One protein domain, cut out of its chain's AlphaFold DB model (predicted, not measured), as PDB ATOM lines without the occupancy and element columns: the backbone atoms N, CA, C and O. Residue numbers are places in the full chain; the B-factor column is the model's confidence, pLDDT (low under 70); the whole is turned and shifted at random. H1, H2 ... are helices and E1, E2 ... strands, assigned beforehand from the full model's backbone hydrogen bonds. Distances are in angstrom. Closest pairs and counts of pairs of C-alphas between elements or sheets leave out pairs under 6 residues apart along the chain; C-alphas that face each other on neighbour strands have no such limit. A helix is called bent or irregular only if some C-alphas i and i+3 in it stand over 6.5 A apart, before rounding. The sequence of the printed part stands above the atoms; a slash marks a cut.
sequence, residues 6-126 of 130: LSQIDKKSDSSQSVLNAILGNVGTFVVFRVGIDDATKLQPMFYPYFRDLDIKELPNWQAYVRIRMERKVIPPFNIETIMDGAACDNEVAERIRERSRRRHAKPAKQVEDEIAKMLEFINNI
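What this domain is: This is residues 6 to 126 of the 130 residues of an uncharacterized protein of Deltaproteobacteria bacterium (UniProt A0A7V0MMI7). A small body, residues 6 to 84, has a sheet of three strands with the helices H3 and H4 packed at its border and H1 and H2 beyond H3; from it a long arm, residues 85 to 126, sticks out in a wide open curve through the helices H5 and H6. The arm stands free, with empty space between its helices and the body. The printed part has 121 residues, with six named helices and three named strands in the order H1 H2 E1 H3 H4 E2 E3 H5 H6; the sheet runs E1 E2 E3, antiparallel, and the class is mixed, helices and strands. The whole is only just loose, close to extended, with a radius of gyration of the C-alphas of 20.0 A and spans of 48 by 47 by 33 A.

How they stand to each other: Begin at H1, residues 6 to 10, which touches H2, residues 16 to 26; their closest C-alphas, of Asp 10 and Ser 16, are 5.2 A apart. Go on through E1, residues 29 to 33, to H3, residues 37 to 46, which is near H2, with 7 pairs of C-alphas within 10 A. H3 touches H4, residues 53 to 57, and their closest C-alphas, of Ala 40 and Asp 53, are 5.0 A apart. Next comes E2, residues 63 to 70, antiparallel to E1 at 177 degrees; look for N 30 and O 67 at 2.8 A, within hydrogen-bond range. E3, residues 78 to 81, forms a hairpin with E2, antiparallel at 131 degrees, with N 66 and O 78 at 2.8 A. H3 only grazes the sheet with residues 40 to 46, and H4 only grazes it with residues 55 to 57. H5, residues 91 to 105, and H6, residues 109 to 124, are apart from each other, and neither is on the sheet. Every O i to N i+4 pair is within hydrogen-bond range in H1, H2, H4, H5 and H6, and 3 of 6 are in H3, which is only just irregular: C-alphas 42 and 45 are 7.0 A apart.

Where its parts are: Find C-alpha 6 at (-41.796, -33.458, -4.528), where H1 begins. E2 starts at C-alpha 63, (-57.756, -39.130, 5.797), and is 21.1 A long. H5 is 20.6 A long, and H6 runs 22.5 A to C-alpha 124 at (-25.012, -11.907, -10.350).

The domain as a whole: The C-alphas farthest apart, of Gly 86 and Asn 125, are 53.8 A apart. The printed part has no cut, and no link is long. The pLDDT is under 70 at residues 6 to 18, 71 to 72 and 85 to 86.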
ATOM      1  N   LEU A   6     -43.208 -33.641  -4.889       51.12
ATOM      2  CA  LEU A   6     -41.796 -33.458  -4.528       51.12
ATOM      3  C   LEU A   6     -40.887 -33.397  -5.760       51.12
ATOM      4  O   LEU A   6     -39.925 -32.636  -5.761       51.12
ATOM      5  N   SER A   7     -41.195 -34.139  -6.829       52.03
ATOM      6  CA  SER A   7     -40.415 -34.091  -8.075       52.03
ATOM      7  C   SER A   7     -40.421 -32.702  -8.729       52.03
ATOM      8  O   SER A   7     -39.490 -32.362  -9.459       52.03
ATOM      9  N   GLN A   8     -41.438 -31.877  -8.460       57.34
ATOM     10  CA  GLN A   8     -41.473 -30.494  -8.944       57.34
ATOM     11  C   GLN A   8     -40.483 -29.587  -8.202       57.34
ATOM     12  O   GLN A   8     -39.959 -28.656  -8.807       57.34
ATOM     13  N   ILE A   9     -40.190 -29.878  -6.931       57.44
ATOM     14  CA  ILE A   9     -39.156 -29.181  -6.149       57.44
ATOM     15  C   ILE A   9     -37.757 -29.666  -6.559       57.44
ATOM     16  O   ILE A   9     -36.807 -28.894  -6.557       57.44
ATOM     17  N   ASP A  10     -37.644 -30.929  -6.970       55.31
ATOM     18  CA  ASP A  10     -36.375 -31.600  -7.272       55.31
ATOM     19  C   ASP A  10     -35.761 -31.218  -8.634       55.31
ATOM     20  O   ASP A  10     -34.591 -31.460  -8.915       55.31
ATOM     21  N   LYS A  11     -36.548 -30.618  -9.535       47.06
ATOM     22  CA  LYS A  11     -36.189 -30.519 -10.959       47.06
ATOM     23  C   LYS A  11     -35.171 -29.437 -11.342       47.06
ATOM     24  O   LYS A  11     -35.048 -29.152 -12.535       47.06
ATOM     25  N   LYS A  12     -34.435 -28.822 -10.408       43.47
ATOM     26  CA  LYS A  12     -33.524 -27.728 -10.788       43.47
ATOM     27  C   LYS A  12     -32.271 -27.514  -9.929       43.47
ATOM     28  O   LYS A  12     -31.897 -26.365  -9.762       43.47
ATOM     29  N   SER A  13     -31.591 -28.567  -9.462       38.78
ATOM     30  CA  SER A  13     -30.143 -28.557  -9.125       38.78
ATOM     31  C   SER A  13     -29.749 -29.817  -8.347       38.78
ATOM     32  O   SER A  13     -30.547 -30.302  -7.551       38.78
ATOM     33  N   ASP A  14     -28.488 -30.259  -8.431       49.94
ATOM     34  CA  ASP A  14     -27.889 -31.237  -7.493       49.94
ATOM     35  C   ASP A  14     -27.967 -30.791  -6.007       49.94
ATOM     36  O   ASP A  14     -27.721 -31.571  -5.090       49.94
ATOM     37  N   SER A  15     -28.365 -29.539  -5.741       52.16
ATOM     38  CA  SER A  15     -28.651 -28.992  -4.409       52.16
ATOM     39  C   SER A  15     -30.118 -29.123  -3.958       52.16
ATOM     40  O   SER A  15     -30.422 -28.821  -2.803       52.16
ATOM     41  N   SER A  16     -31.034 -29.610  -4.801       54.56
ATOM     42  CA  SER A  16     -32.474 -29.695  -4.485       54.56
ATOM     43  C   SER A  16     -32.776 -30.720  -3.385       54.56
ATOM     44  O   SER A  16     -33.572 -30.453  -2.481       54.56
ATOM     45  N   GLN A  17     -32.052 -31.844  -3.374       59.53
ATOM     46  CA  GLN A  17     -32.118 -32.842  -2.302       59.53
ATOM     47  C   GLN A  17     -31.706 -32.248  -0.941       59.53
ATOM     48  O   GLN A  17     -32.281 -32.586   0.093       59.53
ATOM     49  N   SER A  18     -30.729 -31.332  -0.942       68.12
ATOM     50  CA  SER A  18     -30.240 -30.651   0.264       68.12
ATOM     51  C   SER A  18     -31.291 -29.698   0.832       68.12
ATOM     52  O   SER A  18     -31.581 -29.731   2.028       68.12
ATOM     53  N   VAL A  19     -31.939 -28.913  -0.033       75.00
ATOM     54  CA  VAL A  19     -32.998 -27.979   0.377       75.00
ATOM     55  C   VAL A  19     -34.200 -28.730   0.941       75.00
ATOM     56  O   VAL A  19     -34.725 -28.358   1.990       75.00
ATOM     57  N   LEU A  20     -34.617 -29.816   0.291       75.06
ATOM     58  CA  LEU A  20     -35.740 -30.622   0.756       75.06
ATOM     59  C   LEU A  20     -35.467 -31.225   2.138       75.06
ATOM     60  O   LEU A  20     -36.304 -31.115   3.033       75.06
ATOM     61  N   ASN A  21     -34.276 -31.787   2.341       77.88
ATOM     62  CA  ASN A  21     -33.860 -32.307   3.640       77.88
ATOM     63  C   ASN A  21     -33.790 -31.200   4.705       77.88
ATOM     64  O   ASN A  21     -34.224 -31.416   5.837       77.88
ATOM     65  N   ALA A  22     -33.310 -30.005   4.346       80.94
ATOM     66  CA  ALA A  22     -33.272 -28.855   5.248       80.94
ATOM     67  C   ALA A  22     -34.678 -28.397   5.673       80.94
ATOM     68  O   ALA A  22     -34.903 -28.079   6.842       80.94
ATOM     69  N   ILE A  23     -35.648 -28.410   4.752       81.19
ATOM     70  CA  ILE A  23     -37.049 -28.100   5.059       81.19
ATOM     71  C   ILE A  23     -37.639 -29.185   5.966       81.19
ATOM     72  O   ILE A  23     -38.175 -28.869   7.028       81.19
ATOM     73  N   LEU A  24     -37.501 -30.463   5.596       81.50
ATOM     74  CA  LEU A  24     -38.045 -31.577   6.378       81.50
ATOM     75  C   LEU A  24     -37.457 -31.644   7.799       81.50
ATOM     76  O   LEU A  24     -38.181 -31.963   8.737       81.50
ATOM     77  N   GLY A  25     -36.182 -31.292   7.985       77.44
ATOM     78  CA  GLY A  25     -35.547 -31.257   9.306       77.44
ATOM     79  C   GLY A  25     -36.074 -30.151  10.231       77.44
ATOM     80  O   GLY A  25     -36.105 -30.330  11.450       77.44
ATOM     81  N   ASN A  26     -36.525 -29.030   9.664       83.00
ATOM     82  CA  ASN A  26     -36.941 -27.848  10.425       83.00
ATOM     83  C   ASN A  26     -38.456 -27.754  10.647       83.00
ATOM     84  O   ASN A  26     -38.905 -27.073  11.574       83.00
ATOM     85  N   VAL A  27     -39.260 -28.432   9.829       83.50
ATOM     86  CA  VAL A  27     -40.719 -28.402   9.954       83.50
ATOM     87  C   VAL A  27     -41.162 -29.129  11.232       83.50
ATOM     88  O   VAL A  27     -40.871 -30.301  11.461       83.50
ATOM     89  N   GLY A  28     -41.882 -28.410  12.098       81.00
ATOM     90  CA  GLY A  28     -42.380 -28.940  13.371       81.00
ATOM     91  C   GLY A  28     -43.687 -29.730  13.268       81.00
ATOM     92  O   GLY A  28     -43.986 -30.513  14.171       81.00
ATOM     93  N   THR A  29     -44.442 -29.536  12.183       88.62
ATOM     94  CA  THR A  29     -45.769 -30.125  11.986       88.62
ATOM     95  C   THR A  29     -45.927 -30.640  10.562       88.62
ATOM     96  O   THR A  29     -45.751 -29.887   9.611       88.62
ATOM     97  N   PHE A  30     -46.314 -31.903  10.425       90.69
ATOM     98  CA  PHE A  30     -46.613 -32.569   9.166       90.69
ATOM     99  C   PHE A  30     -48.079 -32.972   9.128       90.69
ATOM    100  O   PHE A  30     -48.585 -33.534  10.097       90.69
ATOM    101  N   VAL A  31     -48.725 -32.729   7.992       92.56
ATOM    102  CA  VAL A  31     -50.042 -33.271   7.647       92.56
ATOM    103  C   VAL A  31     -49.890 -33.922   6.280       92.56
ATOM    104  O   VAL A  31     -49.601 -33.235   5.302       92.56
ATOM    105  N   VAL A  32     -50.017 -35.245   6.221       92.44
ATOM    106  CA  VAL A  32     -49.754 -36.033   5.015       92.44
ATOM    107  C   VAL A  32     -51.005 -36.813   4.645       92.44
ATOM    108  O   VAL A  32     -51.446 -37.685   5.388       92.44
ATOM    109  N   PHE A  33     -51.570 -36.470   3.492       92.81
ATOM    110  CA  PHE A  33     -52.626 -37.234   2.835       92.81
ATOM    111  C   PHE A  33     -52.019 -38.382   2.030       92.81
ATOM    112  O   PHE A  33     -50.801 -38.535   1.960       92.81
ATOM    113  N   ARG A  34     -52.868 -39.168   1.373       91.06
ATOM    114  CA  ARG A  34     -52.425 -40.199   0.439       91.06
ATOM    115  C   ARG A  34     -51.464 -39.632  -0.617       91.06
ATOM    116  O   ARG A  34     -51.812 -38.697  -1.340       91.06
ATOM    117  N   VAL A  35     -50.282 -40.236  -0.741       90.50
ATOM    118  CA  VAL A  35     -49.255 -39.882  -1.740       90.50
ATOM    119  C   VAL A  35     -48.793 -41.106  -2.540       90.50
ATOM    120  O   VAL A  35     -49.169 -42.243  -2.251       90.50
ATOM    121  N   GLY A  36     -47.992 -40.870  -3.585       88.81
ATOM    122  CA  GLY A  36     -47.363 -41.927  -4.381       88.81
ATOM    123  C   GLY A  36     -46.234 -42.653  -3.640       88.81
ATOM    124  O   GLY A  36     -45.753 -42.186  -2.613       88.81
ATOM    125  N   ILE A  37     -45.786 -43.786  -4.193       85.94
ATOM    126  CA  ILE A  37     -44.755 -44.655  -3.588       85.94
ATOM    127  C   ILE A  37     -43.463 -43.876  -3.307       85.94
ATOM    128  O   ILE A  37     -42.955 -43.913  -2.190       85.94
ATOM    129  N   ASP A  38     -42.969 -43.124  -4.291       85.75
ATOM    130  CA  ASP A  38     -41.700 -42.396  -4.173       85.75
ATOM    131  C   ASP A  38     -41.740 -41.315  -3.081       85.75
ATOM    132  O   ASP A  38     -40.758 -41.097  -2.370       85.75
ATOM    133  N   ASP A  39     -42.889 -40.652  -2.923       86.88
ATOM    134  CA  ASP A  39     -43.093 -39.608  -1.918       86.88
ATOM    135  C   ASP A  39     -43.284 -40.218  -0.520       86.88
ATOM    136  O   ASP A  39     -42.762 -39.688   0.463       86.88
ATOM    137  N   ALA A  40     -43.973 -41.360  -0.426       88.50
ATOM    138  CA  ALA A  40     -44.184 -42.076   0.830       88.50
ATOM    139  C   ALA A  40     -42.852 -42.512   1.459       88.50
ATOM    140  O   ALA A  40     -42.634 -42.278   2.647       88.50
ATOM    141  N   THR A  41     -41.926 -43.044   0.654       88.06
ATOM    142  CA  THR A  41     -40.576 -43.426   1.106       88.06
ATOM    143  C   THR A  41     -39.800 -42.238   1.676       88.06
ATOM    144  O   THR A  41     -39.107 -42.375   2.681       88.06
ATOM    145  N   LYS A  42     -39.933 -41.047   1.074       86.75
ATOM    146  CA  LYS A  42     -39.257 -39.825   1.544       86.75
ATOM    147  C   LYS A  42     -39.871 -39.270   2.836       86.75
ATOM    148  O   LYS A  42     -39.157 -38.686   3.645       86.75
ATOM    149  N   LEU A  43     -41.179 -39.444   3.037       88.44
ATOM    150  CA  LEU A  43     -41.908 -38.917   4.196       88.44
ATOM    151  C   LEU A  43     -41.913 -39.870   5.402       88.44
ATOM    152  O   LEU A  43     -41.994 -39.401   6.537       88.44
ATOM    153  N   GLN A  44     -41.786 -41.182   5.182       89.38
ATOM    154  CA  GLN A  44     -41.792 -42.220   6.222       89.38
ATOM    155  C   GLN A  44     -40.859 -41.929   7.418       89.38
ATOM    156  O   GLN A  44     -41.319 -42.092   8.554       89.38
ATOM    157  N   PRO A  45     -39.613 -41.432   7.243       89.38
ATOM    158  CA  PRO A  45     -38.726 -41.125   8.369       89.38
ATOM    159  C   PRO A  45     -39.320 -40.125   9.367       89.38
ATOM    160  O   PRO A  45     -39.009 -40.171  10.557       89.38
ATOM    161  N   MET A  46     -40.227 -39.252   8.916       86.75
ATOM    162  CA  MET A  46     -40.898 -38.288   9.786       86.75
ATOM    163  C   MET A  46     -41.962 -38.927  10.677       86.75
ATOM    164  O   MET A  46     -42.377 -38.298  11.647       86.75
ATOM    165  N   PHE A  47     -42.389 -40.154  10.403       89.44
ATOM    166  CA  PHE A  47     -43.432 -40.848  11.155       89.44
ATOM    167  C   PHE A  47     -42.932 -42.115  11.856       89.44
ATOM    168  O   PHE A  47     -43.696 -42.765  12.571       89.44
ATOM    169  N   TYR A  48     -41.649 -42.452  11.706       87.19
ATOM    170  CA  TYR A  48     -41.033 -43.584  12.387       87.19
ATOM    171  C   TYR A  48     -41.091 -43.429  13.921       87.19
ATOM    172  O   TYR A  48     -40.852 -42.330  14.430       87.19
ATOM    173  N   PRO A  49     -41.361 -44.507  14.685       89.38
ATOM    174  CA  PRO A  49     -41.637 -45.888  14.257       89.38
ATOM    175  C   PRO A  49     -43.124 -46.215  14.030       89.38
ATOM    176  O   PRO A  49     -43.472 -47.383  13.882       89.38
ATOM    177  N   TYR A  50     -44.008 -45.218  14.054       89.75
ATOM    178  CA  TYR A  50     -45.455 -45.424  14.143       89.75
ATOM    179  C   TYR A  50     -46.098 -45.825  12.818       89.75
ATOM    180  O   TYR A  50     -46.972 -46.687  12.812       89.75
ATOM    181  N   PHE A  51     -45.652 -45.223  11.714       89.12
ATOM    182  CA  PHE A  51     -46.181 -45.499  10.379       89.12
ATOM    183  C   PHE A  51     -45.075 -45.920   9.413       89.12
ATOM    184  O   PHE A  51     -43.932 -45.443   9.478       89.12
ATOM    185  N   ARG A  52     -45.443 -46.817   8.501       91.69
ATOM    186  CA  ARG A  52     -44.632 -47.276   7.377       91.69
ATOM    187  C   ARG A  52     -45.004 -46.507   6.112       91.69
ATOM    188  O   ARG A  52     -46.040 -45.857   6.022       91.69
ATOM    189  N   ASP A  53     -44.141 -46.606   5.117       90.19
ATOM    190  CA  ASP A  53     -44.370 -46.114   3.757       90.19
ATOM    191  C   ASP A  53     -45.674 -46.662   3.149       90.19
ATOM    192  O   ASP A  53     -46.432 -45.914   2.525       90.19
ATOM    193  N   LEU A  54     -45.973 -47.944   3.385       91.69
ATOM    194  CA  LEU A  54     -47.200 -48.582   2.908       91.69
ATOM    195  C   LEU A  54     -48.460 -47.945   3.515       91.69
ATOM    196  O   LEU A  54     -49.409 -47.680   2.782       91.69
ATOM    197  N   ASP A  55     -48.435 -47.617   4.810       90.62
ATOM    198  CA  ASP A  55     -49.573 -47.004   5.505       90.62
ATOM    199  C   ASP A  55     -49.911 -45.638   4.887       90.62
ATOM    200  O   ASP A  55     -51.072 -45.313   4.643       90.62
ATOM    201  N   ILE A  56     -48.887 -44.840   4.560       90.50
ATOM    202  CA  ILE A  56     -49.055 -43.518   3.937       90.50
ATOM    203  C   ILE A  56     -49.640 -43.647   2.516       90.50
ATOM    204  O   ILE A  56     -50.478 -42.846   2.097       90.50
ATOM    205  N   LYS A  57     -49.213 -44.660   1.757       90.44
ATOM    206  CA  LYS A  57     -49.700 -44.928   0.393       90.44
ATOM    207  C   LYS A  57     -51.157 -45.401   0.371       90.44
ATOM    208  O   LYS A  57     -51.898 -45.106  -0.576       90.44
ATOM    209  N   GLU A  58     -51.541 -46.176   1.378       91.12
ATOM    210  CA  GLU A  58     -52.858 -46.803   1.498       91.12
ATOM    211  C   GLU A  58     -53.862 -45.960   2.293       91.12
ATOM    212  O   GLU A  58     -55.006 -46.382   2.455       91.12
ATOM    213  N   LEU A  59     -53.478 -44.742   2.706       91.44
ATOM    214  CA  LEU A  59     -54.376 -43.779   3.340       91.44
ATOM    215  C   LEU A  59     -55.690 -43.642   2.548       91.44
ATOM    216  O   LEU A  59     -55.663 -43.309   1.354       91.44
ATOM    217  N   PRO A  60     -56.845 -43.863   3.198       90.12
ATOM    218  CA  PRO A  60     -58.141 -43.611   2.593       90.12
ATOM    219  C   PRO A  60     -58.294 -42.154   2.155       90.12
ATOM    220  O   PRO A  60     -57.663 -41.236   2.686       90.12
ATOM    221  N   ASN A  61     -59.180 -41.927   1.184       85.94
ATOM    222  CA  ASN A  61     -59.544 -40.566   0.805       85.94
ATOM    223  C   ASN A  61     -60.113 -39.831   2.024       85.94
ATOM    224  O   ASN A  61     -60.824 -40.430   2.827       85.94
ATOM    225  N   TRP A  62     -59.810 -38.534   2.123       87.69
ATOM    226  CA  TRP A  62     -60.221 -37.678   3.245       87.69
ATOM    227  C   TRP A  62     -59.585 -38.041   4.588       87.69
ATOM    228  O   TRP A  62     -59.992 -37.524   5.619       87.69
ATOM    229  N   GLN A  63     -58.547 -38.876   4.600       92.88
ATOM    230  CA  GLN A  63     -57.756 -39.130   5.797       92.88
ATOM    231  C   GLN A  63     -56.323 -38.636   5.625       92.88
ATOM    232  O   GLN A  63     -55.773 -38.614   4.521       92.88
ATOM    233  N   ALA A  64     -55.721 -38.227   6.737       93.88
ATOM    234  CA  ALA A  64     -54.329 -37.802   6.779       93.88
ATOM    235  C   ALA A  64     -53.648 -38.250   8.067       93.88
ATOM    236  O   ALA A  64     -54.275 -38.314   9.123       93.88
ATOM    237  N   TYR A  65     -52.341 -38.489   7.990       94.44
ATOM    238  CA  TYR A  65     -51.493 -38.625   9.166       94.44
ATOM    239  C   TYR A  65     -50.917 -37.281   9.570       94.44
ATOM    240  O   TYR A  65     -50.405 -36.519   8.746       94.44
ATOM    241  N   VAL A  66     -50.982 -37.007  10.867       92.88
ATOM    242  CA  VAL A  66     -50.536 -35.761  11.467       92.88
ATOM    243  C   VAL A  66     -49.451 -36.056  12.481       92.88
ATOM    244  O   VAL A  66     -49.631 -36.842  13.409       92.88
ATOM    245  N   ARG A  67     -48.321 -35.374  12.328       90.00
ATOM    246  CA  ARG A  67     -47.305 -35.244  13.369       90.00
ATOM    247  C   ARG A  67     -47.241 -33.779  13.740       90.00
ATOM    248  O   ARG A  67     -46.954 -32.958  12.884       90.00
ATOM    249  N   ILE A  68     -47.474 -33.446  14.999       89.62
ATOM    250  CA  ILE A  68     -47.442 -32.063  15.479       89.62
ATOM    251  C   ILE A  68     -46.527 -31.960  16.694       89.62
ATOM    252  O   ILE A  68     -46.543 -32.823  17.573       89.62
ATOM    253  N   ARG A  69     -45.725 -30.896  16.755       80.31
ATOM    254  CA  ARG A  69     -45.044 -30.499  17.989       80.31
ATOM    255  C   ARG A  69     -45.894 -29.487  18.744       80.31
ATOM    256  O   ARG A  69     -46.143 -28.397  18.242       80.31
ATOM    257  N   MET A  70     -46.278 -29.831  19.970       80.06
ATOM    258  CA  MET A  70     -47.010 -28.946  20.876       80.06
ATOM    259  C   MET A  70     -46.271 -28.852  22.215       80.06
ATOM    260  O   MET A  70     -45.855 -29.866  22.767       80.06
ATOM    261  N   GLU A  71     -46.080 -27.629  22.720       66.31
ATOM    262  CA  GLU A  71     -45.684 -27.318  24.108       66.31
ATOM    263  C   GLU A  71     -44.597 -28.223  24.721       66.31
ATOM    264  O   GLU A  71     -44.754 -28.783  25.804       66.31
ATOM    265  N   ARG A  72     -43.467 -28.379  24.015       69.12
ATOM    266  CA  ARG A  72     -42.307 -29.197  24.439       69.12
ATOM    267  C   ARG A  72     -42.597 -30.690  24.669       69.12
ATOM    268  O   ARG A  72     -41.689 -31.411  25.073       69.12
ATOM    269  N   LYS A  73     -43.804 -31.181  24.379       74.31
ATOM    270  CA  LYS A  73     -44.159 -32.600  24.461       74.31
ATOM    271  C   LYS A  73     -44.104 -33.243  23.080       74.31
ATOM    272  O   LYS A  73     -44.510 -32.660  22.075       74.31
ATOM    273  N   VAL A  74     -43.586 -34.467  23.040       71.19
ATOM    274  CA  VAL A  74     -43.629 -35.304  21.842       71.19
ATOM    275  C   VAL A  74     -44.984 -35.995  21.828       71.19
ATOM    276  O   VAL A  74     -45.242 -36.870  22.650       71.19
ATOM    277  N   ILE A  75     -45.861 -35.561  20.927       84.69
ATOM    278  CA  ILE A  75     -47.137 -36.228  20.678       84.69
ATOM    279  C   ILE A  75     -46.880 -37.319  19.629       84.69
ATOM    280  O   ILE A  75     -46.295 -37.011  18.584       84.69
ATOM    281  N   PRO A  76     -47.268 -38.582  19.889       88.44
ATOM    282  CA  PRO A  76     -47.240 -39.621  18.870       88.44
ATOM    283  C   PRO A  76     -48.067 -39.194  17.652       88.44
ATOM    284  O   PRO A  76     -49.142 -38.620  17.831       88.44
ATOM    285  N   PRO A  77     -47.602 -39.453  16.422       91.81
ATOM    286  CA  PRO A  77     -48.398 -39.197  15.235       91.81
ATOM    287  C   PRO A  77     -49.774 -39.872  15.310       91.81
ATOM    288  O   PRO A  77     -49.896 -40.988  15.814       91.81
ATOM    289  N   PHE A  78     -50.800 -39.200  14.796       91.88
ATOM    290  CA  PHE A  78     -52.184 -39.678  14.806       91.88
ATOM    291  C   PHE A  78     -52.855 -39.424  13.456       91.88
ATOM    292  O   PHE A  78     -52.390 -38.603  12.666       91.88
ATOM    293  N   ASN A  79     -53.940 -40.136  13.169       92.88
ATOM    294  CA  ASN A  79     -54.736 -39.921  11.967       92.88
ATOM    295  C   ASN A  79     -55.858 -38.907  12.218       92.88
ATOM    296  O   ASN A  79     -56.418 -38.827  13.310       92.88
ATOM    297  N   ILE A  80     -56.202 -38.158  11.178       94.00
ATOM    298  CA  ILE A  80     -57.375 -37.291  11.135       94.00
ATOM    299  C   ILE A  80     -58.255 -37.680   9.956       94.00
ATOM    300  O   ILE A  80     -57.766 -38.186   8.944       94.00
ATOM    301  N   GLU A  81     -59.541 -37.390  10.085       92.44
ATOM    302  CA  GLU A  81     -60.504 -37.420   8.994       92.44
ATOM    303  C   GLU A  81     -60.912 -35.983   8.676       92.44
ATOM    304  O   GLU A  81     -61.187 -35.182   9.574       92.44
ATOM    305  N   THR A  82     -60.887 -35.629   7.398       88.75
ATOM    306  CA  THR A  82     -61.313 -34.325   6.924       88.75
ATOM    307  C   THR A  82     -62.784 -34.362   6.565       88.75
ATOM    308  O   THR A  82     -63.297 -35.309   5.972       88.75
ATOM    309  N   ILE A  83     -63.471 -33.288   6.926       85.62
ATOM    310  CA  ILE A  83     -64.871 -33.103   6.582       85.62
ATOM    311  C   ILE A  83     -64.893 -32.395   5.232       85.62
ATOM    312  O   ILE A  83     -64.354 -31.295   5.096       85.62
ATOM    313  N   MET A  84     -65.497 -33.028   4.229       71.38
ATOM    314  CA  MET A  84     -65.816 -32.343   2.984       71.38
ATOM    315  C   MET A  84     -66.999 -31.414   3.250       71.38
ATOM    316  O   MET A  84     -68.057 -31.870   3.685       71.38
ATOM    317  N   ASP A  85     -66.824 -30.117   3.001       69.62
ATOM    318  CA  ASP A  85     -67.959 -29.202   2.975       69.62
ATOM    319  C   ASP A  85     -68.878 -29.627   1.820       69.62
ATOM    320  O   ASP A  85     -68.479 -29.622   0.654       69.62
ATOM    321  N   GLY A  86     -70.085 -30.080   2.163       68.50
ATOM    322  CA  GLY A  86     -71.106 -30.505   1.208       68.50
ATOM    323  C   GLY A  86     -71.792 -29.337   0.497       68.50
ATOM    324  O   GLY A  86     -72.711 -29.566  -0.290       68.50
ATOM    325  N   ALA A  87     -71.393 -28.093   0.781       75.06
ATOM    326  CA  ALA A  87     -71.887 -26.927   0.074       75.06
ATOM    327  C   ALA A  87     -71.608 -27.043  -1.431       75.06
ATOM    328  O   ALA A  87     -70.485 -27.307  -1.872       75.06
ATOM    329  N   ALA A  88     -72.645 -26.818  -2.238       75.06
ATOM    330  CA  ALA A  88     -72.483 -26.706  -3.677       75.06
ATOM    331  C   ALA A  88     -71.479 -25.584  -3.983       75.06
ATOM    332  O   ALA A  88     -71.593 -24.475  -3.460       75.06
ATOM    333  N   CYS A  89     -70.495 -25.879  -4.834       70.81
ATOM    334  CA  CYS A  89     -69.551 -24.871  -5.289       70.81
ATOM    335  C   CYS A  89     -70.306 -23.853  -6.154       70.81
ATOM    336  O   CYS A  89     -70.661 -24.136  -7.298       70.81
ATOM    337  N   ASP A  90     -70.583 -22.682  -5.589       86.25
ATOM    338  CA  ASP A  90     -71.160 -21.568  -6.326       86.25
ATOM    339  C   ASP A  90     -70.048 -20.877  -7.128       86.25
ATOM    340  O   ASP A  90     -69.182 -20.182  -6.582       86.25
ATOM    341  N   ASN A  91     -70.068 -21.090  -8.446       87.06
ATOM    342  CA  ASN A  91     -69.098 -20.508  -9.369       87.06
ATOM    343  C   ASN A  91     -69.091 -18.970  -9.319       87.06
ATOM    344  O   ASN A  91     -68.035 -18.366  -9.500       87.06
ATOM    345  N   GLU A  92     -70.227 -18.327  -9.034       89.75
ATOM    346  CA  GLU A  92     -70.320 -16.870  -8.942       89.75
ATOM    347  C   GLU A  92     -69.609 -16.360  -7.681       89.75
ATOM    348  O   GLU A  92     -68.826 -15.403  -7.720       89.75
ATOM    349  N   VAL A  93     -69.798 -17.057  -6.556       87.69
ATOM    350  CA  VAL A  93     -69.071 -16.770  -5.312       87.69
ATOM    351  C   VAL A  93     -67.572 -17.007  -5.496       87.69
ATOM    352  O   VAL A  93     -66.772 -16.177  -5.052       87.69
ATOM    353  N   ALA A  94     -67.184 -18.092  -6.171       87.75
ATOM    354  CA  ALA A  94     -65.787 -18.409  -6.446       87.75
ATOM    355  C   ALA A  94     -65.105 -17.324  -7.297       87.75
ATOM    356  O   ALA A  94     -64.015 -16.865  -6.939       87.75
ATOM    357  N   GLU A  95     -65.746 -16.856  -8.372       92.25
ATOM    358  CA  GLU A  95     -65.213 -15.765  -9.199       92.25
ATOM    359  C   GLU A  95     -65.119 -14.451  -8.425       92.25
ATOM    360  O   GLU A  95     -64.080 -13.786  -8.453       92.25
ATOM    361  N   ARG A  96     -66.126 -14.122  -7.609       92.12
ATOM    362  CA  ARG A  96     -66.081 -12.934  -6.747       92.12
ATOM    363  C   ARG A  96     -64.922 -12.980  -5.746       92.12
ATOM    364  O   ARG A  96     -64.289 -11.956  -5.479       92.12
ATOM    365  N   ILE A  97     -64.633 -14.148  -5.167       91.19
ATOM    366  CA  ILE A  97     -63.483 -14.337  -4.269       91.19
ATOM    367  C   ILE A  97     -62.171 -14.172  -5.042       91.19
ATOM    368  O   ILE A  97     -61.274 -13.462  -4.576       91.19
ATOM    369  N   ARG A  98     -62.059 -14.775  -6.234       90.25
ATOM    370  CA  ARG A  98     -60.874 -14.651  -7.098       90.25
ATOM    371  C   ARG A  98     -60.606 -13.201  -7.476       90.25
ATOM    372  O   ARG A  98     -59.470 -12.750  -7.348       90.25
ATOM    373  N   GLU A  99     -61.624 -12.461  -7.898       93.50
ATOM    374  CA  GLU A  99     -61.490 -11.057  -8.286       93.50
ATOM    375  C   GLU A  99     -61.066 -10.181  -7.100       93.50
ATOM    376  O   GLU A  99     -60.112  -9.407  -7.205       93.50
ATOM    377  N   ARG A 100     -61.696 -10.362  -5.930       95.00
ATOM    378  CA  ARG A 100     -61.306  -9.657  -4.698       95.00
ATOM    379  C   ARG A 100     -59.862  -9.942  -4.298       95.00
ATOM    380  O   ARG A 100     -59.140  -9.013  -3.939       95.00
ATOM    381  N   SER A 101     -59.444 -11.206  -4.362       94.81
ATOM    382  CA  SER A 101     -58.074 -11.611  -4.043       94.81
ATOM    383  C   SER A 101     -57.075 -10.997  -5.024       94.81
ATOM    384  O   SER A 101     -56.110 -10.367  -4.595       94.81
ATOM    385  N   ARG A 102     -57.354 -11.063  -6.338       92.31
ATOM    386  CA  ARG A 102     -56.513 -10.430  -7.365       92.31
ATOM    387  C   ARG A 102     -56.394  -8.927  -7.150       92.31
ATOM    388  O   ARG A 102     -55.290  -8.403  -7.163       92.31
ATOM    389  N   ARG A 103     -57.499  -8.236  -6.872       91.75
ATOM    390  CA  ARG A 103     -57.483  -6.789  -6.628       91.75
ATOM    391  C   ARG A 103     -56.642  -6.400  -5.408       91.75
ATOM    392  O   ARG A 103     -56.073  -5.313  -5.393       91.75
ATOM    393  N   ARG A 104     -56.596  -7.243  -4.372       92.62
ATOM    394  CA  ARG A 104     -55.884  -6.938  -3.123       92.62
ATOM    395  C   ARG A 104     -54.425  -7.387  -3.125       92.62
ATOM    396  O   ARG A 104     -53.605  -6.723  -2.501       92.62
ATOM    397  N   HIS A 105     -54.122  -8.509  -3.772       90.00
ATOM    398  CA  HIS A 105     -52.837  -9.196  -3.628       90.00
ATOM    399  C   HIS A 105     -52.108  -9.466  -4.946       90.00
ATOM    400  O   HIS A 105     -50.913  -9.750  -4.904       90.00
ATOM    401  N   ALA A 106     -52.775  -9.410  -6.103       90.81
ATOM    402  CA  ALA A 106     -52.082  -9.655  -7.363       90.81
ATOM    403  C   ALA A 106     -51.287  -8.423  -7.802       90.81
ATOM    404  O   ALA A 106     -51.735  -7.283  -7.678       90.81
ATOM    405  N   LYS A 107     -50.117  -8.688  -8.376       90.81
ATOM    406  CA  LYS A 107     -49.318  -7.716  -9.115       90.81
ATOM    407  C   LYS A 107     -49.385  -8.041 -10.613       90.81
ATOM    408  O   LYS A 107     -49.510  -9.218 -10.964       90.81
ATOM    409  N   PRO A 108     -49.295  -7.041 -11.507       92.62
ATOM    410  CA  PRO A 108     -49.134  -7.280 -12.938       92.62
ATOM    411  C   PRO A 108     -47.921  -8.173 -13.217       92.62
ATOM    412  O   PRO A 108     -46.844  -7.922 -12.680       92.62
ATOM    413  N   ALA A 109     -48.082  -9.171 -14.094       88.31
ATOM    414  CA  ALA A 109     -47.022 -10.134 -14.413       88.31
ATOM    415  C   ALA A 109     -45.721  -9.435 -14.836       88.31
ATOM    416  O   ALA A 109     -44.671  -9.719 -14.277       88.31
ATOM    417  N   LYS A 110     -45.824  -8.422 -15.704       92.69
ATOM    418  CA  LYS A 110     -44.681  -7.620 -16.155       92.69
ATOM    419  C   LYS A 110     -43.913  -6.956 -15.004       92.69
ATOM    420  O   LYS A 110     -42.694  -6.941 -15.018       92.69
ATOM    421  N   GLN A 111     -44.609  -6.440 -13.985       91.81
ATOM    422  CA  GLN A 111     -43.935  -5.844 -12.823       91.81
ATOM    423  C   GLN A 111     -43.174  -6.898 -12.015       91.81
ATOM    424  O   GLN A 111     -42.077  -6.626 -11.546       91.81
ATOM    425  N   VAL A 112     -43.743  -8.096 -11.867       90.69
ATOM    426  CA  VAL A 112     -43.077  -9.211 -11.181       90.69
ATOM    427  C   VAL A 112     -41.867  -9.691 -11.983       90.69
ATOM    428  O   VAL A 112     -40.815  -9.928 -11.403       90.69
ATOM    429  N   GLU A 113     -41.984  -9.787 -13.307       91.06
ATOM    430  CA  GLU A 113     -40.878 -10.141 -14.203       91.06
ATOM    431  C   GLU A 113     -39.742  -9.113 -14.134       91.06
ATOM    432  O   GLU A 113     -38.587  -9.504 -13.974       91.06
ATOM    433  N   ASP A 114     -40.061  -7.815 -14.159       92.81
ATOM    434  CA  ASP A 114     -39.076  -6.737 -14.023       92.81
ATOM    435  C   ASP A 114     -38.401  -6.746 -12.632       92.81
ATOM    436  O   ASP A 114     -37.193  -6.530 -12.524       92.81
ATOM    437  N   GLU A 115     -39.157  -7.003 -11.551       91.19
ATOM    438  CA  GLU A 115     -38.628  -7.170 -10.184       91.19
ATOM    439  C   GLU A 115     -37.669  -8.372 -10.102       91.19
ATOM    440  O   GLU A 115     -36.570  -8.254  -9.554       91.19
ATOM    441  N   ILE A 116     -38.057  -9.517 -10.678       90.00
ATOM    442  CA  ILE A 116     -37.231 -10.731 -10.721       90.00
ATOM    443  C   ILE A 116     -35.958 -10.489 -11.538       90.00
ATOM    444  O   ILE A 116     -34.881 -10.863 -11.084       90.00
ATOM    445  N   ALA A 117     -36.055  -9.848 -12.708       90.50
ATOM    446  CA  ALA A 117     -34.906  -9.559 -13.565       90.50
ATOM    447  C   ALA A 117     -33.873  -8.683 -12.844       90.50
ATOM    448  O   ALA A 117     -32.696  -9.035 -12.796       90.50
ATOM    449  N   LYS A 118     -34.326  -7.612 -12.181       90.12
ATOM    450  CA  LYS A 118     -33.460  -6.757 -11.353       90.12
ATOM    451  C   LYS A 118     -32.822  -7.519 -10.196       90.12
ATOM    452  O   LYS A 118     -31.651  -7.307  -9.899       90.12
ATOM    453  N   MET A 119     -33.572  -8.400  -9.532       87.25
ATOM    454  CA  MET A 119     -33.025  -9.208  -8.441       87.25
ATOM    455  C   MET A 119     -31.965 -10.199  -8.945       87.25
ATOM    456  O   MET A 119     -30.949 -10.388  -8.286       87.25
ATOM    457  N   LEU A 120     -32.166 -10.800 -10.120       87.56
ATOM    458  CA  LEU A 120     -31.179 -11.684 -10.743       87.56
ATOM    459  C   LEU A 120     -29.914 -10.925 -11.165       87.56
ATOM    460  O   LEU A 120     -28.815 -11.415 -10.924       87.56
ATOM    461  N   GLU A 121     -30.050  -9.724 -11.735       84.31
ATOM    462  CA  GLU A 121     -28.909  -8.845 -12.032       84.31
ATOM    463  C   GLU A 121     -28.133  -8.472 -10.765       84.31
ATOM    464  O   GLU A 121     -26.906  -8.520 -10.759       84.31
ATOM    465  N   PHE A 122     -28.840  -8.153  -9.677       84.50
ATOM    466  CA  PHE A 122     -28.220  -7.877  -8.385       84.50
ATOM    467  C   PHE A 122     -27.435  -9.086  -7.866       84.50
ATOM    468  O   PHE A 122     -26.260  -8.943  -7.556       84.50
ATOM    469  N   ILE A 123     -28.039 -10.279  -7.833       82.19
ATOM    470  CA  ILE A 123     -27.387 -11.509  -7.348       82.19
ATOM    471  C   ILE A 123     -26.127 -11.850  -8.155       82.19
ATOM    472  O   ILE A 123     -25.139 -12.295  -7.573       82.19
ATOM    473  N   ASN A 124     -26.152 -11.633  -9.472       77.38
ATOM    474  CA  ASN A 124     -25.012 -11.907 -10.350       77.38
ATOM    475  C   ASN A 124     -23.861 -10.904 -10.186       77.38
ATOM    476  O   ASN A 124     -22.729 -11.237 -10.517       77.38
ATOM    477  N   ASN A 125     -24.149  -9.695  -9.699       76.38
ATOM    478  CA  ASN A 125     -23.160  -8.645  -9.446       76.38
ATOM    479  C   ASN A 125     -22.679  -8.609  -7.985       76.38
ATOM    480  O   ASN A 125     -21.924  -7.710  -7.618       76.38
ATOM    481  N   ILE A 126     -23.135  -9.535  -7.139       79.88
ATOM    482  CA  ILE A 126     -22.579  -9.718  -5.798       79.88
ATOM    483  C   ILE A 126     -21.329 -10.584  -5.936       79.88
ATOM    484  O   ILE A 126     -21.420 -11.741  -6.346       79.88
TER     485      ILE A 126